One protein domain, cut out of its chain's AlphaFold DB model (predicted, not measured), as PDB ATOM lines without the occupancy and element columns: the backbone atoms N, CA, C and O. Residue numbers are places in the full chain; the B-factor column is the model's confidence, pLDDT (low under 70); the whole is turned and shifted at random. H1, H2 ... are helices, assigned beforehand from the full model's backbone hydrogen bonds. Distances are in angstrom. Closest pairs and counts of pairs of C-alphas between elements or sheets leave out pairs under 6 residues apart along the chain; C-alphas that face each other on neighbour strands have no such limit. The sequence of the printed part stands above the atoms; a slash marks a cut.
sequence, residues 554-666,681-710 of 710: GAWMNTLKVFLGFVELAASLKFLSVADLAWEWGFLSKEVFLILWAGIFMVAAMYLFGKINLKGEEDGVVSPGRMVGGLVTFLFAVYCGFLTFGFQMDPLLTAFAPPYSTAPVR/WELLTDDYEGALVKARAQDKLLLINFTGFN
ATOM      1  N   GLY A 554     -19.381   3.830 -84.042       64.25
ATOM      2  CA  GLY A 554     -19.571   2.811 -85.063       64.25
ATOM      3  C   GLY A 554     -18.249   2.476 -85.741       64.25
ATOM      4  O   GLY A 554     -17.170   2.776 -85.226       64.25
ATOM      5  N   ALA A 555     -18.331   1.936 -86.957       68.06
ATOM      6  CA  ALA A 555     -17.158   1.603 -87.768       68.06
ATOM      7  C   ALA A 555     -16.168   2.779 -87.923       68.06
ATOM      8  O   ALA A 555     -14.961   2.570 -87.871       68.06
ATOM      9  N   TRP A 556     -16.657   4.024 -88.017       75.25
ATOM     10  CA  TRP A 556     -15.802   5.213 -88.154       75.25
ATOM     11  C   TRP A 556     -14.887   5.461 -86.943       75.25
ATOM     12  O   TRP A 556     -13.724   5.811 -87.125       75.25
ATOM     13  N   MET A 557     -15.368   5.223 -85.716       73.31
ATOM     14  CA  MET A 557     -14.539   5.376 -84.513       73.31
ATOM     15  C   MET A 557     -13.450   4.302 -84.459       73.31
ATOM     16  O   MET A 557     -12.330   4.581 -84.042       73.31
ATOM     17  N   ASN A 558     -13.758   3.084 -84.919       76.62
ATOM     18  CA  ASN A 558     -12.757   2.027 -85.028       76.62
ATOM     19  C   ASN A 558     -11.680   2.379 -86.067       76.62
ATOM     20  O   ASN A 558     -10.495   2.219 -85.790       76.62
ATOM     21  N   THR A 559     -12.070   2.944 -87.215       79.69
ATOM     22  CA  THR A 559     -11.111   3.431 -88.217       79.69
ATOM     23  C   THR A 559     -10.203   4.524 -87.658       79.69
ATOM     24  O   THR A 559      -8.988   4.461 -87.838       79.69
ATOM     25  N   LEU A 560     -10.773   5.511 -86.962       81.44
ATOM     26  CA  LEU A 560     -10.005   6.602 -86.366       81.44
ATOM     27  C   LEU A 560      -9.049   6.091 -85.280       81.44
ATOM     28  O   LEU A 560      -7.889   6.488 -85.255       81.44
ATOM     29  N   LYS A 561      -9.506   5.159 -84.435       80.88
ATOM     30  CA  LYS A 561      -8.690   4.493 -83.411       80.88
ATOM     31  C   LYS A 561      -7.455   3.827 -84.023       80.88
ATOM     32  O   LYS A 561      -6.347   4.030 -83.537       80.88
ATOM     33  N   VAL A 562      -7.640   3.049 -85.088       84.81
ATOM     34  CA  VAL A 562      -6.536   2.360 -85.771       84.81
ATOM     35  C   VAL A 562      -5.597   3.358 -86.454       84.81
ATOM     36  O   VAL A 562      -4.382   3.207 -86.354       84.81
ATOM     37  N   PHE A 563      -6.134   4.394 -87.105       88.00
ATOM     38  CA  PHE A 563      -5.324   5.438 -87.737       88.00
ATOM     39  C   PHE A 563      -4.445   6.186 -86.722       88.00
ATOM     40  O   PHE A 563      -3.245   6.322 -86.944       88.00
ATOM     41  N   LEU A 564      -5.010   6.591 -85.579       84.56
ATOM     42  CA  LEU A 564      -4.251   7.221 -84.495       84.56
ATOM     43  C   LEU A 564      -3.169   6.289 -83.931       84.56
ATOM     44  O   LEU A 564      -2.103   6.773 -83.573       84.56
ATOM     45  N   GLY A 565      -3.385   4.969 -83.933       86.88
ATOM     46  CA  GLY A 565      -2.352   3.993 -83.568       86.88
ATOM     47  C   GLY A 565      -1.138   4.010 -84.502       86.88
ATOM     48  O   GLY A 565      -0.007   3.893 -84.037       86.88
ATOM     49  N   PHE A 566      -1.336   4.214 -85.810       91.00
ATOM     50  CA  PHE A 566      -0.217   4.387 -86.747       91.00
ATOM     51  C   PHE A 566       0.526   5.707 -86.513       91.00
ATOM     52  O   PHE A 566       1.754   5.721 -86.548       91.00
ATOM     53  N   VAL A 567      -0.200   6.793 -86.228       89.00
ATOM     54  CA  VAL A 567       0.399   8.097 -85.889       89.00
ATOM     55  C   VAL A 567       1.212   8.006 -84.595       89.00
ATOM     56  O   VAL A 567       2.330   8.508 -84.532       89.00
ATOM     57  N   GLU A 568       0.690   7.320 -83.579       85.81
ATOM     58  CA  GLU A 568       1.373   7.107 -82.302       85.81
ATOM     59  C   GLU A 568       2.639   6.254 -82.459       85.81
ATOM     60  O   GLU A 568       3.685   6.557 -81.881       85.81
ATOM     61  N   LEU A 569       2.583   5.230 -83.316       90.12
ATOM     62  CA  LEU A 569       3.752   4.430 -83.665       90.12
ATOM     63  C   LEU A 569       4.817   5.277 -84.380       90.12
ATOM     64  O   LEU A 569       5.989   5.179 -84.032       90.12
ATOM     65  N   ALA A 570       4.431   6.144 -85.322       89.25
ATOM     66  CA  ALA A 570       5.361   7.073 -85.973       89.25
ATOM     67  C   ALA A 570       5.989   8.060 -84.968       89.25
ATOM     68  O   ALA A 570       7.200   8.275 -84.989       89.25
ATOM     69  N   ALA A 571       5.198   8.596 -84.033       84.88
ATOM     70  CA  ALA A 571       5.683   9.484 -82.975       84.88
ATOM     71  C   ALA A 571       6.689   8.797 -82.034       84.88
ATOM     72  O   ALA A 571       7.669   9.420 -81.627       84.88
ATOM     73  N   SER A 572       6.511   7.504 -81.734       88.75
ATOM     74  CA  SER A 572       7.467   6.739 -80.917       88.75
ATOM     75  C   SER A 572       8.879   6.711 -81.514       88.75
ATOM     76  O   SER A 572       9.854   6.752 -80.764       88.75
ATOM     77  N   LEU A 573       8.999   6.727 -82.849       87.62
ATOM     78  CA  LEU A 573      10.294   6.725 -83.533       87.62
ATOM     79  C   LEU A 573      11.082   8.006 -83.265       87.62
ATOM     80  O   LEU A 573      12.305   7.951 -83.219       87.62
ATOM     81  N   LYS A 574      10.406   9.139 -83.041       84.00
ATOM     82  CA  LYS A 574      11.067  10.399 -82.673       84.00
ATOM     83  C   LYS A 574      11.694  10.316 -81.284       84.00
ATOM     84  O   LYS A 574      12.791  10.803 -81.057       84.00
ATOM     85  N   PHE A 575      10.999   9.730 -80.314       82.50
ATOM     86  CA  PHE A 575      11.572   9.575 -78.971       82.50
ATOM     87  C   PHE A 575      12.675   8.515 -78.958       82.50
ATOM     88  O   PHE A 575      13.667   8.661 -78.247       82.50
ATOM     89  N   LEU A 576      12.536   7.491 -79.804       84.69
ATOM     90  CA  LEU A 576      13.586   6.512 -80.039       84.69
ATOM     91  C   LEU A 576      14.823   7.145 -80.694       84.69
ATOM     92  O   LEU A 576      15.923   6.792 -80.297       84.69
ATOM     93  N   SER A 577      14.670   8.096 -81.626       81.62
ATOM     94  CA  SER A 577      15.809   8.780 -82.262       81.62
ATOM     95  C   SER A 577      16.596   9.645 -81.280       81.62
ATOM     96  O   SER A 577      17.816   9.681 -81.346       81.62
ATOM     97  N   VAL A 578      15.917  10.301 -80.332       77.06
ATOM     98  CA  VAL A 578      16.583  11.053 -79.252       77.06
ATOM     99  C   VAL A 578      17.374  10.111 -78.338       77.06
ATOM    100  O   VAL A 578      18.499  10.423 -77.962       77.06
ATOM    101  N   ALA A 579      16.817   8.941 -78.008       80.38
ATOM    102  CA  ALA A 579      17.523   7.935 -77.214       80.38
ATOM    103  C   ALA A 579      18.695   7.284 -77.978       80.38
ATOM    104  O   ALA A 579      19.734   7.037 -77.374       80.38
ATOM    105  N   ASP A 580      18.545   7.033 -79.286       81.00
ATOM    106  CA  ASP A 580      19.604   6.508 -80.170       81.00
ATOM    107  C   ASP A 580      20.773   7.493 -80.272       81.00
ATOM    108  O   ASP A 580      21.924   7.073 -80.198       81.00
ATOM    109  N   LEU A 581      20.472   8.796 -80.370       74.81
ATOM    110  CA  LEU A 581      21.469   9.866 -80.409       74.81
ATOM    111  C   LEU A 581      22.238   9.977 -79.086       74.81
ATOM    112  O   LEU A 581      23.455  10.082 -79.103       74.81
ATOM    113  N   ALA A 582      21.546   9.895 -77.949       72.81
ATOM    114  CA  ALA A 582      22.170   9.986 -76.627       72.81
ATOM    115  C   ALA A 582      22.997   8.743 -76.227       72.81
ATOM    116  O   ALA A 582      23.765   8.802 -75.272       72.81
ATOM    117  N   TRP A 583      22.817   7.604 -76.904       74.56
ATOM    118  CA  TRP A 583      23.600   6.374 -76.697       74.56
ATOM    119  C   TRP A 583      24.510   6.021 -77.882       74.56
ATOM    120  O   TRP A 583      25.102   4.941 -77.880       74.56
ATOM    121  N   GLU A 584      24.605   6.905 -78.882       70.19
ATOM    122  CA  GLU A 584      25.470   6.778 -80.066       70.19
ATOM    123  C   GLU A 584      25.342   5.437 -80.815       70.19
ATOM    124  O   GLU A 584      26.275   4.952 -81.454       70.19
ATOM    125  N   TRP A 585      24.170   4.797 -80.770       67.75
ATOM    126  CA  TRP A 585      23.964   3.501 -81.429       67.75
ATOM    127  C   TRP A 585      24.046   3.592 -82.956       67.75
ATOM    128  O   TRP A 585      24.359   2.595 -83.611       67.75
ATOM    129  N   GLY A 586      23.755   4.768 -83.526       68.25
ATOM    130  CA  GLY A 586      23.835   5.031 -84.963       68.25
ATOM    131  C   GLY A 586      22.893   4.166 -85.808       68.25
ATOM    132  O   GLY A 586      23.063   4.079 -87.025       68.25
ATOM    133  N   PHE A 587      21.909   3.501 -85.191       73.75
ATOM    134  CA  PHE A 587      21.010   2.570 -85.874       73.75
ATOM    135  C   PHE A 587      19.892   3.308 -86.617       73.75
ATOM    136  O   PHE A 587      19.392   2.824 -87.635       73.75
ATOM    137  N   LEU A 588      19.503   4.488 -86.124       75.75
ATOM    138  CA  LEU A 588      18.352   5.238 -86.618       75.75
ATOM    139  C   LEU A 588      18.754   6.481 -87.426       75.75
ATOM    140  O   LEU A 588      18.316   7.589 -87.131       75.75
ATOM    141  N   SER A 589      19.560   6.301 -88.477       76.00
ATOM    142  CA  SER A 589      19.921   7.409 -89.375       76.00
ATOM    143  C   SER A 589      18.694   8.052 -90.024       76.00
ATOM    144  O   SER A 589      17.637   7.426 -90.147       76.00
ATOM    145  N   LYS A 590      18.837   9.297 -90.486       77.62
ATOM    146  CA  LYS A 590      17.791  10.064 -91.180       77.62
ATOM    147  C   LYS A 590      17.042   9.243 -92.232       77.62
ATOM    148  O   LYS A 590      15.817   9.295 -92.311       77.62
ATOM    149  N   GLU A 591      17.755   8.448 -93.023       81.62
ATOM    150  CA  GLU A 591      17.174   7.597 -94.060       81.62
ATOM    151  C   GLU A 591      16.364   6.452 -93.466       81.62
ATOM    152  O   GLU A 591      15.244   6.205 -93.907       81.62
ATOM    153  N   VAL A 592      16.894   5.770 -92.447       83.62
ATOM    154  CA  VAL A 592      16.192   4.682 -91.756       83.62
ATOM    155  C   VAL A 592      14.928   5.219 -91.086       83.62
ATOM    156  O   VAL A 592      13.860   4.623 -91.228       83.62
ATOM    157  N   PHE A 593      15.013   6.378 -90.432       87.25
ATOM    158  CA  PHE A 593      13.874   7.064 -89.829       87.25
ATOM    159  C   PHE A 593      12.785   7.378 -90.866       87.25
ATOM    160  O   PHE A 593      11.623   7.010 -90.674       87.25
ATOM    161  N   LEU A 594      13.158   7.983 -92.001       85.75
ATOM    162  CA  LEU A 594      12.228   8.324 -93.080       85.75
ATOM    163  C   LEU A 594      11.643   7.088 -93.778       85.75
ATOM    164  O   LEU A 594      10.457   7.087 -94.105       85.75
ATOM    165  N   ILE A 595      12.423   6.016 -93.965       88.19
ATOM    166  CA  ILE A 595      11.940   4.738 -94.514       88.19
ATOM    167  C   ILE A 595      10.918   4.104 -93.569       88.19
ATOM    168  O   ILE A 595       9.877   3.625 -94.022       88.19
ATOM    169  N   LEU A 596      11.184   4.109 -92.260       90.56
ATOM    170  CA  LEU A 596      10.249   3.594 -91.263       90.56
ATOM    171  C   LEU A 596       8.961   4.423 -91.232       90.56
ATOM    172  O   LEU A 596       7.874   3.847 -91.253       90.56
ATOM    173  N   TRP A 597       9.061   5.755 -91.266       91.38
ATOM    174  CA  TRP A 597       7.904   6.648 -91.379       91.38
ATOM    175  C   TRP A 597       7.096   6.381 -92.651       91.38
ATOM    176  O   TRP A 597       5.889   6.139 -92.575       91.38
ATOM    177  N   ALA A 598       7.754   6.342 -93.811       90.44
ATOM    178  CA  ALA A 598       7.117   6.031 -95.087       90.44
ATOM    179  C   ALA A 598       6.426   4.659 -95.046       90.44
ATOM    180  O   ALA A 598       5.285   4.532 -95.488       90.44
ATOM    181  N   GLY A 599       7.064   3.646 -94.452       92.38
ATOM    182  CA  GLY A 599       6.490   2.316 -94.257       92.38
ATOM    183  C   GLY A 599       5.234   2.328 -93.383       92.38
ATOM    184  O   GLY A 599       4.207   1.774 -93.779       92.38
ATOM    185  N   ILE A 600       5.278   2.998 -92.226       92.62
ATOM    186  CA  ILE A 600       4.145   3.109 -91.295       92.62
ATOM    187  C   ILE A 600       2.960   3.810 -91.968       92.62
ATOM    188  O   ILE A 600       1.850   3.272 -91.976       92.62
ATOM    189  N   PHE A 601       3.187   4.972 -92.587       93.00
ATOM    190  CA  PHE A 601       2.124   5.722 -93.257       93.00
ATOM    191  C   PHE A 601       1.614   5.019 -94.518       93.00
ATOM    192  O   PHE A 601       0.424   5.089 -94.822       93.00
ATOM    193  N   MET A 602       2.456   4.258 -95.219       92.25
ATOM    194  CA  MET A 602       2.013   3.442 -96.347       92.25
ATOM    195  C   MET A 602       1.085   2.306 -95.897       92.25
ATOM    196  O   MET A 602       0.054   2.073 -96.531       92.25
ATOM    197  N   VAL A 603       1.391   1.629 -94.784       91.12
ATOM    198  CA  VAL A 603       0.490   0.623 -94.195       91.12
ATOM    199  C   VAL A 603      -0.807   1.277 -93.705       91.12
ATOM    200  O   VAL A 603      -1.889   0.746 -93.965       91.12
ATOM    201  N   ALA A 604      -0.728   2.461 -93.087       89.44
ATOM    202  CA  ALA A 604      -1.900   3.235 -92.679       89.44
ATOM    203  C   ALA A 604      -2.791   3.610 -93.878       89.44
ATOM    204  O   ALA A 604      -4.012   3.456 -93.821       89.44
ATOM    205  N   ALA A 605      -2.197   4.022 -95.002       89.69
ATOM    206  CA  ALA A 605      -2.923   4.304 -96.236       89.69
ATOM    207  C   ALA A 605      -3.600   3.045 -96.806       89.69
ATOM    208  O   ALA A 605      -4.770   3.093 -97.182       89.69
ATOM    209  N   MET A 606      -2.915   1.890 -96.816       88.25
ATOM    210  CA  MET A 606      -3.525   0.617 -97.233       88.25
ATOM    211  C   MET A 606      -4.703   0.206 -96.337       88.25
ATOM    212  O   MET A 606      -5.690  -0.338 -96.840       88.25
ATOM    213  N   TYR A 607      -4.619   0.487 -95.035       87.56
ATOM    214  CA  TYR A 607      -5.723   0.305 -94.094       87.56
ATOM    215  C   TYR A 607      -6.909   1.234 -94.415       87.56
ATOM    216  O   TYR A 607      -8.054   0.788 -94.502       87.56
ATOM    217  N   LEU A 608      -6.651   2.520 -94.674       85.69
ATOM    218  CA  LEU A 608      -7.678   3.505 -95.042       85.69
ATOM    219  C   LEU A 608      -8.383   3.174 -96.365       85.69
ATOM    220  O   LEU A 608      -9.599   3.344 -96.463       85.69
ATOM    221  N   PHE A 609      -7.653   2.636 -97.347       83.88
ATOM    222  CA  PHE A 609      -8.217   2.140 -98.607       83.88
ATOM    223  C   PHE A 609      -9.013   0.831 -98.465       83.88
ATOM    224  O   PHE A 609      -9.585   0.363 -99.449       83.88
ATOM    225  N   GLY A 610      -9.067   0.231 -97.270       76.56
ATOM    226  CA  GLY A 610      -9.810  -1.007 -97.013       76.56
ATOM    227  C   GLY A 610      -9.146  -2.258 -97.591       76.56
ATOM    228  O   GLY A 610      -9.794  -3.289 -97.743       76.56
ATOM    229  N   LYS A 611      -7.851  -2.189 -97.936       76.38
ATOM    230  CA  LYS A 611      -7.083  -3.342 -98.437       76.38
ATOM    231  C   LYS A 611      -6.628  -4.265 -97.299       76.38
ATOM    232  O   LYS A 611      -6.375  -5.444 -97.534       76.38
ATOM    233  N   ILE A 612      -6.521  -3.729 -96.081       74.00
ATOM    234  CA  ILE A 612      -6.173  -4.450 -94.853       74.00
ATOM    235  C   ILE A 612      -7.318  -4.235 -93.863       74.00
ATOM    236  O   ILE A 612      -7.527  -3.109 -93.424       74.00
ATOM    237  N   ASN A 613      -8.041  -5.296 -93.501       68.50
ATOM    238  CA  ASN A 613      -9.081  -5.240 -92.472       68.50
ATOM    239  C   ASN A 613      -8.536  -5.795 -91.153       68.50
ATOM    240  O   ASN A 613      -8.048  -6.927 -91.088       68.50
ATOM    241  N   LEU A 614      -8.627  -4.993 -90.092       65.25
ATOM    242  CA  LEU A 614      -8.317  -5.420 -88.729       65.25
ATOM    243  C   LEU A 614      -9.556  -6.056 -88.084       65.25
ATOM    244  O   LEU A 614     -10.700  -5.801 -88.461       65.25
ATOM    245  N   LYS A 615      -9.315  -6.946 -87.119       55.38
ATOM    246  CA  LYS A 615     -10.331  -7.813 -86.508       55.38
ATOM    247  C   LYS A 615     -11.431  -6.964 -85.841       55.38
ATOM    248  O   LYS A 615     -11.176  -6.363 -84.802       55.38
ATOM    249  N   GLY A 616     -12.638  -6.937 -86.416       55.78
ATOM    250  CA  GLY A 616     -13.801  -6.227 -85.856       55.78
ATOM    251  C   GLY A 616     -14.540  -5.262 -86.795       55.78
ATOM    252  O   GLY A 616     -15.514  -4.661 -86.351       55.78
ATOM    253  N   GLU A 617     -14.123  -5.102 -88.058       59.91
ATOM    254  CA  GLU A 617     -14.885  -4.348 -89.073       59.91
ATOM    255  C   GLU A 617     -15.801  -5.276 -89.895       59.91
ATOM    256  O   GLU A 617     -15.389  -6.360 -90.303       59.91
ATOM    257  N   GLU A 618     -17.054  -4.860 -90.116       56.69
ATOM    258  CA  GLU A 618     -17.961  -5.490 -91.086       56.69
ATOM    259  C   GLU A 618     -17.525  -5.121 -92.516       56.69
ATOM    260  O   GLU A 618     -17.097  -3.988 -92.750       56.69
ATOM    261  N   ASP A 619     -17.653  -6.052 -93.471       52.41
ATOM    262  CA  ASP A 619     -17.343  -5.861 -94.898       52.41
ATOM    263  C   ASP A 619     -18.321  -4.856 -95.549       52.41
ATOM    264  O   ASP A 619     -19.261  -5.214 -96.261       52.41
ATOM    265  N   GLY A 620     -18.138  -3.571 -95.246       56.44
ATOM    266  CA  GLY A 620     -18.970  -2.462 -95.699       56.44
ATOM    267  C   GLY A 620     -18.225  -1.508 -96.630       56.44
ATOM    268  O   GLY A 620     -17.014  -1.321 -96.534       56.44
ATOM    269  N   VAL A 621     -18.981  -0.886 -97.537       59.84
ATOM    270  CA  VAL A 621     -18.511   0.077 -98.546       59.84
ATOM    271  C   VAL A 621     -17.641   1.169 -97.904       59.84
ATOM    272  O   VAL A 621     -18.066   1.828 -96.953       59.84
ATOM    273  N   VAL A 622     -16.426   1.369 -98.427       67.38
ATOM    274  CA  VAL A 622     -15.477   2.383 -97.936       67.38
ATOM    275  C   VAL A 622     -16.116   3.771 -98.040       67.38
ATOM    276  O   VAL A 622     -16.581   4.169 -99.109       67.38
ATOM    277  N   SER A 623     -16.160   4.517 -96.931       73.44
ATOM    278  CA  SER A 623     -16.733   5.867 -96.943       73.44
ATOM    279  C   SER A 623     -15.849   6.830 -97.755       73.44
ATOM    280  O   SER A 623     -14.620   6.712 -97.708       73.44
ATOM    281  N   PRO A 624     -16.425   7.832 -98.450       78.69
ATOM    282  CA  PRO A 624     -15.646   8.826 -99.193       78.69
ATOM    283  C   PRO A 624     -14.579   9.525 -98.333       78.69
ATOM    284  O   PRO A 624     -13.473   9.778 -98.801       78.69
ATOM    285  N   GLY A 625     -14.871   9.759 -97.046       78.94
ATOM    286  CA  GLY A 625     -13.921  10.350 -96.097       78.94
ATOM    287  C   GLY A 625     -12.710   9.458 -95.795       78.94
ATOM    288  O   GLY A 625     -11.594   9.965 -95.712       78.94
ATOM    289  N   ARG A 626     -12.892   8.130 -95.704       82.31
ATOM    290  CA  ARG A 626     -11.768   7.179 -95.567       82.31
ATOM    291  C   ARG A 626     -10.879   7.185 -96.809       82.31
ATOM    292  O   ARG A 626      -9.665   7.092 -96.687       82.31
ATOM    293  N   MET A 627     -11.476   7.348 -97.987       82.44
ATOM    294  CA  MET A 627     -10.753   7.356 -99.258       82.44
ATOM    295  C   MET A 627      -9.898   8.621 -99.437       82.44
ATOM    296  O   MET A 627      -8.743   8.519 -99.843       82.44
ATOM    297  N   VAL A 628     -10.427   9.794 -99.066       87.31
ATOM    298  CA  VAL A 628      -9.662  11.055 -99.050       87.31
ATOM    299  C   VAL A 628      -8.540  10.995 -98.012       87.31
ATOM    300  O   VAL A 628      -7.398  11.302 -98.340       87.31
ATOM    301  N   GLY A 629      -8.828  10.527 -96.791       86.00
ATOM    302  CA  GLY A 629      -7.800  10.352 -95.758       86.00
ATOM    303  C   GLY A 629      -6.701   9.368 -96.173       86.00
ATOM    304  O   GLY A 629      -5.521   9.634 -95.952       86.00
ATOM    305  N   GLY A 630      -7.067   8.273 -96.849       88.44
ATOM    306  CA  GLY A 630      -6.120   7.321 -97.433       88.44
ATOM    307  C   GLY A 630      -5.239   7.943 -98.512       88.44
ATOM    308  O   GLY A 630      -4.034   7.718 -98.500       88.44
ATOM    309  N   LEU A 631      -5.808   8.770 -99.397       91.19
ATOM    310  CA  LEU A 631      -5.054   9.477-100.436       91.19
ATOM    311  C   LEU A 631      -4.050  10.469 -99.840       91.19
ATOM    312  O   LEU A 631      -2.889  10.448-100.233       91.19
ATOM    313  N   VAL A 632      -4.466  11.288 -98.870       91.50
ATOM    314  CA  VAL A 632      -3.571  12.241 -98.186       91.50
ATOM    315  C   VAL A 632      -2.440  11.502 -97.470       91.50
ATOM    316  O   VAL A 632      -1.273  11.838 -97.645       91.50
ATOM    317  N   THR A 633      -2.769  10.441 -96.729       90.56
ATOM    318  CA  THR A 633      -1.772   9.624 -96.017       90.56
ATOM    319  C   THR A 633      -0.808   8.934 -96.988       90.56
ATOM    320  O   THR A 633       0.384   8.832 -96.716       90.56
ATOM    321  N   PHE A 634      -1.300   8.491 -98.148       92.12
ATOM    322  CA  PHE A 634      -0.474   7.893 -99.193       92.12
ATOM    323  C   PHE A 634       0.484   8.909 -99.819       92.12
ATOM    324  O   PHE A 634       1.665   8.611 -99.966       92.12
ATOM    325  N   LEU A 635      -0.004  10.107-100.154       91.75
ATOM    326  CA  LEU A 635       0.835  11.189-100.674       91.75
ATOM    327  C   LEU A 635       1.925  11.568 -99.670       91.75
ATOM    328  O   LEU A 635       3.077  11.710-100.065       91.75
ATOM    329  N   PHE A 636       1.591  11.630 -98.378       89.81
ATOM    330  CA  PHE A 636       2.567  11.860 -97.314       89.81
ATOM    331  C   PHE A 636       3.608  10.733 -97.219       89.81
ATOM    332  O   PHE A 636       4.803  11.001 -97.164       89.81
ATOM    333  N   ALA A 637       3.188   9.465 -97.285       90.44
ATOM    334  CA  ALA A 637       4.110   8.328 -97.290       90.44
ATOM    335  C   ALA A 637       5.064   8.349 -98.500       90.44
ATOM    336  O   ALA A 637       6.250   8.056 -98.360       90.44
ATOM    337  N   VAL A 638       4.554   8.710 -99.684       89.38
ATOM    338  CA  VAL A 638       5.359   8.868-100.906       89.38
ATOM    339  C   VAL A 638       6.313  10.049-100.776       89.38
ATOM    340  O   VAL A 638       7.470   9.910-101.158       89.38
ATOM    341  N   TYR A 639       5.866  11.167-100.203       87.06
ATOM    342  CA  TYR A 639       6.707  12.326 -99.913       87.06
ATOM    343  C   TYR A 639       7.860  11.949 -98.968       87.06
ATOM    344  O   TYR A 639       9.018  12.108 -99.344       87.06
ATOM    345  N   CYS A 640       7.589  11.311 -97.820       85.06
ATOM    346  CA  CYS A 640       8.639  10.812 -96.921       85.06
ATOM    347  C   CYS A 640       9.601   9.840 -97.623       85.06
ATOM    348  O   CYS A 640      10.809   9.916 -97.422       85.06
ATOM    349  N   GLY A 641       9.081   8.949 -98.476       84.44
ATOM    350  CA  GLY A 641       9.902   8.053 -99.288       84.44
ATOM    351  C   GLY A 641      10.763   8.797-100.311       84.44
ATOM    352  O   GLY A 641      11.918   8.438-100.507       84.44
ATOM    353  N   PHE A 642      10.248   9.857-100.932       81.25
ATOM    354  CA  PHE A 642      10.988  10.676-101.888       81.25
ATOM    355  C   PHE A 642      12.147  11.430-101.219       81.25
ATOM    356  O   PHE A 642      13.247  11.479-101.765       81.25
ATOM    357  N   LEU A 643      11.942  11.920 -99.993       75.00
ATOM    358  CA  LEU A 643      12.971  12.598 -99.197       75.00
ATOM    359  C   LEU A 643      14.174  11.696 -98.865       75.00
ATOM    360  O   LEU A 643      15.287  12.198 -98.705       75.00
ATOM    361  N   THR A 644      14.004  10.367 -98.842       74.12
ATOM    362  CA  THR A 644      15.130   9.425 -98.655       74.12
ATOM    363  C   THR A 644      16.152   9.471 -99.795       74.12
ATOM    364  O   THR A 644      17.297   9.072 -99.604       74.12
ATOM    365  N   PHE A 645      15.771   9.979-100.973       70.38
ATOM    366  CA  PHE A 645      16.661  10.077-102.132       70.38
ATOM    367  C   PHE A 645      17.569  11.318-102.117       70.38
ATOM    368  O   PHE A 645      18.334  11.499-103.063       70.38
ATOM    369  N   GLY A 646      17.534  12.127-101.048       60.03
ATOM    370  CA  GLY A 646      18.468  13.242-100.841       60.03
ATOM    371  C   GLY A 646      18.001  14.594-101.387       60.03
ATOM    372  O   GLY A 646      18.821  15.492-101.543       60.03
ATOM    373  N   PHE A 647      16.708  14.756-101.675       62.09
ATOM    374  CA  PHE A 647      16.133  16.058-102.025       62.09
ATOM    375  C   PHE A 647      16.084  16.991-100.803       62.09
ATOM    376  O   PHE A 647      16.001  16.518 -99.664       62.09
ATOM    377  N   GLN A 648      16.146  18.308-101.040       58.09
ATOM    378  CA  GLN A 648      16.006  19.321 -99.987       58.09
ATOM    379  C   GLN A 648      14.707  19.069 -99.209       58.09
ATOM    380  O   GLN A 648      13.650  18.847 -99.802       58.09
ATOM    381  N   MET A 649      14.816  19.008 -97.882       58.31
ATOM    382  CA  MET A 649      13.679  18.739 -97.005       58.31
ATOM    383  C   MET A 649      13.026  20.051 -96.600       58.31
ATOM    384  O   MET A 649      13.729  21.022 -96.329       58.31
ATOM    385  N   ASP A 650      11.699  20.049 -96.488       62.41
ATOM    386  CA  ASP A 650      10.985  21.182 -95.907       62.41
ATOM    387  C   ASP A 650      11.427  21.408 -94.442       62.41
ATOM    388  O   ASP A 650      11.666  20.422 -93.725       62.41
ATOM    389  N   PRO A 651      11.461  22.668 -93.957       58.28
ATOM    390  CA  PRO A 651      11.906  23.023 -92.600       58.28
ATOM    391  C   PRO A 651      11.171  22.284 -91.470       58.28
ATOM    392  O   PRO A 651      11.687  22.107 -90.371       58.28
ATOM    393  N   LEU A 652       9.945  21.824 -91.732       60.25
ATOM    394  CA  LEU A 652       9.166  21.064 -90.759       60.25
ATOM    395  C   LEU A 652       9.692  19.637 -90.582       60.25
ATOM    396  O   LEU A 652       9.724  19.146 -89.460       60.25
ATOM    397  N   LEU A 653      10.111  18.948 -91.651       64.75
ATOM    398  CA  LEU A 653      10.595  17.565 -91.536       64.75
ATOM    399  C   LEU A 653      12.056  17.488 -91.081       64.75
ATOM    400  O   LEU A 653      12.428  16.502 -90.444       64.75
ATOM    401  N   THR A 654      12.866  18.515 -91.355       60.44
ATOM    402  CA  THR A 654      14.229  18.636 -90.805       60.44
ATOM    403  C   THR A 654      14.220  18.725 -89.282       60.44
ATOM    404  O   THR A 654      15.083  18.126 -88.653       60.44
ATOM    405  N   ALA A 655      13.214  19.374 -88.688       60.69
ATOM    406  CA  ALA A 655      13.075  19.482 -87.236       60.69
ATOM    407  C   ALA A 655      12.691  18.158 -86.539       60.69
ATOM    408  O   ALA A 655      12.975  17.975 -85.355       60.69
ATOM    409  N   PHE A 656      12.036  17.226 -87.246       67.06
ATOM    410  CA  PHE A 656      11.627  15.927 -86.686       67.06
ATOM    411  C   PHE A 656      12.598  14.780 -86.991       67.06
ATOM    412  O   PHE A 656      12.615  13.799 -86.246       67.06
ATOM    413  N   ALA A 657      13.360  14.862 -88.083       68.62
ATOM    414  CA  ALA A 657      14.312  13.828 -88.472       68.62
ATOM    415  C   ALA A 657      15.641  13.968 -87.704       68.62
ATOM    416  O   ALA A 657      16.064  15.085 -87.408       68.62
ATOM    417  N   PRO A 658      16.332  12.856 -87.396       66.81
ATOM    418  CA  PRO A 658      17.647  12.927 -86.772       66.81
ATOM    419  C   PRO A 658      18.659  13.649 -87.684       66.81
ATOM    420  O   PRO A 658      18.596  13.492 -88.908       66.81
ATOM    421  N   PRO A 659      19.607  14.419 -87.110       61.16
ATOM    422  CA  PRO A 659      20.527  15.261 -87.879       61.16
ATOM    423  C   PRO A 659      21.609  14.466 -88.630       61.16
ATOM    424  O   PRO A 659      22.245  15.004 -89.533       61.16
ATOM    425  N   TYR A 660      21.816  13.187 -88.294       62.34
ATOM    426  CA  TYR A 660      22.836  12.336 -88.909       62.34
ATOM    427  C   TYR A 660      22.274  11.504 -90.072       62.34
ATOM    428  O   TYR A 660      21.230  10.854 -89.978       62.34
ATOM    429  N   SER A 661      23.004  11.514 -91.185       61.09
ATOM    430  CA  SER A 661      22.663  10.866 -92.457       61.09
ATOM    431  C   SER A 661      23.739   9.825 -92.770       61.09
ATOM    432  O   SER A 661      24.924  10.139 -92.683       61.09
ATOM    433  N   THR A 662      23.361   8.592 -93.117       56.44
ATOM    434  CA  THR A 662      24.327   7.561 -93.562       56.44
ATOM    435  C   THR A 662      24.414   7.453 -95.085       56.44
ATOM    436  O   THR A 662      25.288   6.757 -95.607       56.44
ATOM    437  N   ALA A 663      23.530   8.133 -95.823       52.09
ATOM    438  CA  ALA A 663      23.549   8.142 -97.275       52.09
ATOM    439  C   ALA A 663      24.579   9.139 -97.824       52.09
ATOM    440  O   ALA A 663      24.682  10.267 -97.338       52.09
ATOM    441  N   PRO A 664      25.293   8.770 -98.902       44.47
ATOM    442  CA  PRO A 664      26.073   9.733 -99.658       44.47
ATOM    443  C   PRO A 664      25.123  10.773-100.262       44.47
ATOM    444  O   PRO A 664      24.185  10.415-100.981       44.47
ATOM    445  N   VAL A 665      25.374  12.054 -99.980       47.00
ATOM    446  CA  VAL A 665      24.654  13.188-100.574       47.00
ATOM    447  C   VAL A 665      24.717  13.059-102.098       47.00
ATOM    448  O   VAL A 665      25.772  13.230-102.712       47.00
ATOM    449  N   ARG A 666      23.591  12.711-102.734       40.78
ATOM    450  CA  ARG A 666      23.487  12.697-104.195       40.78
ATOM    451  C   ARG A 666      23.361  14.132-104.676       40.78
ATOM    452  O   ARG A 666      22.288  14.720-104.645       40.78
ATOM    453  N   TRP A 681      29.917  16.093 -98.371       55.28
ATOM    454  CA  TRP A 681      30.515  16.131 -97.035       55.28
ATOM    455  C   TRP A 681      30.668  14.703 -96.488       55.28
ATOM    456  O   TRP A 681      29.703  13.938 -96.473       55.28
ATOM    457  N   GLU A 682      31.873  14.328 -96.055       53.84
ATOM    458  CA  GLU A 682      32.132  13.081 -95.319       53.84
ATOM    459  C   GLU A 682      32.191  13.430 -93.825       53.84
ATOM    460  O   GLU A 682      33.099  14.136 -93.392       53.84
ATOM    461  N   LEU A 683      31.200  12.985 -93.046       60.12
ATOM    462  CA  LEU A 683      31.124  13.250 -91.608       60.12
ATOM    463  C   LEU A 683      31.982  12.223 -90.849       60.12
ATOM    464  O   LEU A 683      31.709  11.024 -90.918       60.12
ATOM    465  N   LEU A 684      33.008  12.686 -90.129       59.81
ATOM    466  CA  LEU A 684      33.755  11.882 -89.157       59.81
ATOM    467  C   LEU A 684      33.368  12.327 -87.744       59.81
ATOM    468  O   LEU A 684      33.692  13.442 -87.342       59.81
ATOM    469  N   THR A 685      32.672  11.463 -87.011       60.66
ATOM    470  CA  THR A 685      32.271  11.699 -85.615       60.66
ATOM    471  C   THR A 685      33.420  11.327 -84.671       60.66
ATOM    472  O   THR A 685      34.042  10.282 -84.860       60.66
ATOM    473  N   ASP A 686      33.721  12.191 -83.699       64.06
ATOM    474  CA  ASP A 686      34.668  11.982 -82.582       64.06
ATOM    475  C   ASP A 686      36.116  11.592 -82.933       64.06
ATOM    476  O   ASP A 686      36.881  11.152 -82.073       64.06
ATOM    477  N   ASP A 687      36.539  11.802 -84.183       70.31
ATOM    478  CA  ASP A 687      37.905  11.537 -84.651       70.31
ATOM    479  C   ASP A 687      38.499  12.762 -85.359       70.31
ATOM    480  O   ASP A 687      38.634  12.815 -86.585       70.31
ATOM    481  N   TYR A 688      38.852  13.776 -84.566       77.88
ATOM    482  CA  TYR A 688      39.473  15.009 -85.062       77.88
ATOM    483  C   TYR A 688      40.814  14.748 -85.768       77.88
ATOM    484  O   TYR A 688      41.084  15.306 -86.832       77.88
ATOM    485  N   GLU A 689      41.643  13.862 -85.211       81.00
ATOM    486  CA  GLU A 689      42.953  13.507 -85.773       81.00
ATOM    487  C   GLU A 689      42.802  12.776 -87.118       81.00
ATOM    488  O   GLU A 689      43.461  13.126 -88.102       81.00
ATOM    489  N   GLY A 690      41.884  11.809 -87.211       77.62
ATOM    490  CA  GLY A 690      41.568  11.115 -88.458       77.62
ATOM    491  C   GLY A 690      40.949  12.034 -89.511       77.62
ATOM    492  O   GLY A 690      41.295  11.937 -90.696       77.62
ATOM    493  N   ALA A 691      40.093  12.971 -89.092       77.69
ATOM    494  CA  ALA A 691      39.503  13.973 -89.971       77.69
ATOM    495  C   ALA A 691      40.561  14.943 -90.522       77.69
ATOM    496  O   ALA A 691      40.573  15.205 -91.724       77.69
ATOM    497  N   LEU A 692      41.516  15.391 -89.698       81.75
ATOM    498  CA  LEU A 692      42.645  16.224 -90.130       81.75
ATOM    499  C   LEU A 692      43.552  15.514 -91.140       81.75
ATOM    500  O   LEU A 692      43.953  16.111 -92.141       81.75
ATOM    501  N   VAL A 693      43.890  14.244 -90.895       84.06
ATOM    502  CA  VAL A 693      44.744  13.461 -91.805       84.06
ATOM    503  C   VAL A 693      44.062  13.283 -93.162       84.06
ATOM    504  O   VAL A 693      44.710  13.448 -94.197       84.06
ATOM    505  N   LYS A 694      42.754  12.999 -93.179       78.56
ATOM    506  CA  LYS A 694      41.977  12.879 -94.421       78.56
ATOM    507  C   LYS A 694      41.782  14.217 -95.132       78.56
ATOM    508  O   LYS A 694      41.941  14.257 -96.349       78.56
ATOM    509  N   ALA A 695      41.487  15.293 -94.402       81.19
ATOM    510  CA  ALA A 695      41.331  16.636 -94.960       81.19
ATOM    511  C   ALA A 695      42.623  17.100 -95.651       81.19
ATOM    512  O   ALA A 695      42.582  17.539 -96.798       81.19
ATOM    513  N   ARG A 696      43.788  16.865 -95.022       81.81
ATOM    514  CA  ARG A 696      45.100  17.105 -95.650       81.81
ATOM    515  C   ARG A 696      45.370  16.197 -96.845       81.81
ATOM    516  O   ARG A 696      45.972  16.641 -97.813       81.81
ATOM    517  N   ALA A 697      44.962  14.929 -96.788       81.88
ATOM    518  CA  ALA A 697      45.157  13.999 -97.902       81.88
ATOM    519  C   ALA A 697      44.287  14.337 -99.126       81.88
ATOM    520  O   ALA A 697      44.647  13.966-100.242       81.88
ATOM    521  N   GLN A 698      43.149  15.006 -98.922       82.62
ATOM    522  CA  GLN A 698      42.196  15.377 -99.972       82.62
ATOM    523  C   GLN A 698      42.248  16.859-100.371       82.62
ATOM    524  O   GLN A 698      41.487  17.242-101.256       82.62
ATOM    525  N   ASP A 699      43.111  17.663 -99.741       78.50
ATOM    526  CA  ASP A 699      43.213  19.118 -99.935       78.50
ATOM    527  C   ASP A 699      41.864  19.847 -99.756       78.50
ATOM    528  O   ASP A 699      41.429  20.641-100.587       78.50
ATOM    529  N   LYS A 700      41.144  19.508 -98.677       77.38
ATOM    530  CA  LYS A 700      39.827  20.076 -98.341       77.38
ATOM    531  C   LYS A 700      39.838  20.753 -96.974       77.38
ATOM    532  O   LYS A 700      40.548  20.321 -96.068       77.38
ATOM    533  N   LEU A 701      38.994  21.774 -96.818       74.69
ATOM    534  CA  LEU A 701      38.735  22.426 -95.532       74.69
ATOM    535  C   LEU A 701      37.984  21.476 -94.583       74.69
ATOM    536  O   LEU A 701      37.098  20.732 -95.006       74.69
ATOM    537  N   LEU A 702      38.350  21.506 -93.299       77.25
ATOM    538  CA  LEU A 702      37.698  20.743 -92.236       77.25
ATOM    539  C   LEU A 702      36.676  21.636 -91.522       77.25
ATOM    540  O   LEU A 702      37.063  22.606 -90.877       77.25
ATOM    541  N   LEU A 703      35.391  21.287 -91.605       75.56
ATOM    542  CA  LEU A 703      34.334  21.913 -90.809       75.56
ATOM    543  C   LEU A 703      34.173  21.142 -89.493       75.56
ATOM    544  O   LEU A 703      33.870  19.948 -89.511       75.56
ATOM    545  N   ILE A 704      34.364  21.817 -88.360       76.31
ATOM    546  CA  ILE A 704      34.167  21.237 -87.026       76.31
ATOM    547  C   ILE A 704      32.755  21.590 -86.563       76.31
ATOM    548  O   ILE A 704      32.433  22.765 -86.401       76.31
ATOM    549  N   ASN A 705      31.911  20.578 -86.359       67.12
ATOM    550  CA  ASN A 705      30.549  20.767 -85.872       67.12
ATOM    551  C   ASN A 705      30.459  20.433 -84.371       67.12
ATOM    552  O   ASN A 705      30.693  19.292 -83.980       67.12
ATOM    553  N   PHE A 706      30.085  21.420 -83.550       61.28
ATOM    554  CA  PHE A 706      29.927  21.291 -82.096       61.28
ATOM    555  C   PHE A 706      28.509  20.884 -81.653       61.28
ATOM    556  O   PHE A 706      28.256  20.776 -80.459       61.28
ATOM    557  N   THR A 707      27.573  20.632 -82.575       54.03
ATOM    558  CA  THR A 707      26.180  20.263 -82.245       54.03
ATOM    559  C   THR A 707      26.004  18.790 -81.836       54.03
ATOM    560  O   THR A 707      24.892  18.261 -81.904       54.03
ATOM    561  N   GLY A 708      27.088  18.097 -81.479       43.59
ATOM    562  CA  GLY A 708      27.077  16.718 -80.986       43.59
ATOM    563  C   GLY A 708      26.733  16.651 -79.497       43.59
ATOM    564  O   GLY A 708      27.107  17.529 -78.724       43.59
ATOM    565  N   PHE A 709      25.989  15.619 -79.107       39.06
ATOM    566  CA  PHE A 709      25.698  15.315 -77.707       39.06
ATOM    567  C   PHE A 709      26.992  14.853 -77.011       39.06
ATOM    568  O   PHE A 709      27.732  14.077 -77.604       39.06
ATOM    569  N   ASN A 710      27.247  15.319 -75.784       31.56
ATOM    570  CA  ASN A 710      28.228  14.739 -74.854       31.56
ATOM    571  C   ASN A 710      27.482  14.045 -73.715       31.56
ATOM    572  O   ASN A 710      26.510  14.663 -73.211       31.56
TER     573      ASN A 710
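Overview. This is residues 554 to 666 and 681 to 710 of the 710 residues of an uncharacterized protein of Planctomycetes bacterium (UniProt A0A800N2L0). Three long helices, H1, H2 and H3, run up and down side by side, H2 touching both of the others; short H4 lies near H2 with Phe 656 close to Lys 574 of H1, and H5 lies detached at the far end of the rod. The printed part has 143 residues with five named helices, H1 to H5 in order, which hold 84 of them, and no named strand; the class is all helix, and the whole is loose, with a radius of gyration of the C-alphas of 20.1 A and spans of 67 by 28 by 21 A.

Along the chain. H1, residues 555 to 582, starts at C-alpha (-17.158, 1.603, -87.768) and is 41.7 A long. H2 is residues 590 to 608, 26.6 A; H3 624 to 643, 28.9 A; H4 651 to 656; H5 688 to 698, ending at C-alpha (42.196, 15.377, -99.972).

Arrangement. Hairpin H1 and H2 touch, closest C-alphas Ala 570 and Trp 597, 6.0 A. Hairpin H2 and H3 touch, closest C-alphas Ala 598 and Ala 637, 4.4 A. H4 is near H2; H5 is apart from H1 to H4. O i to N i+4 pairs are all within hydrogen-bond range in H2, H3 and H5, 21 of 24 in H1, 0 of 2 in H4 (O i to N i+3: 1 of 3).

Size, cuts and confidence. Residues 667 to 680 are cut out, C-alphas 666 and 681 being 10.6 A apart. Link H2 to H3 is long. pLDDT is under 70 in 47 residues.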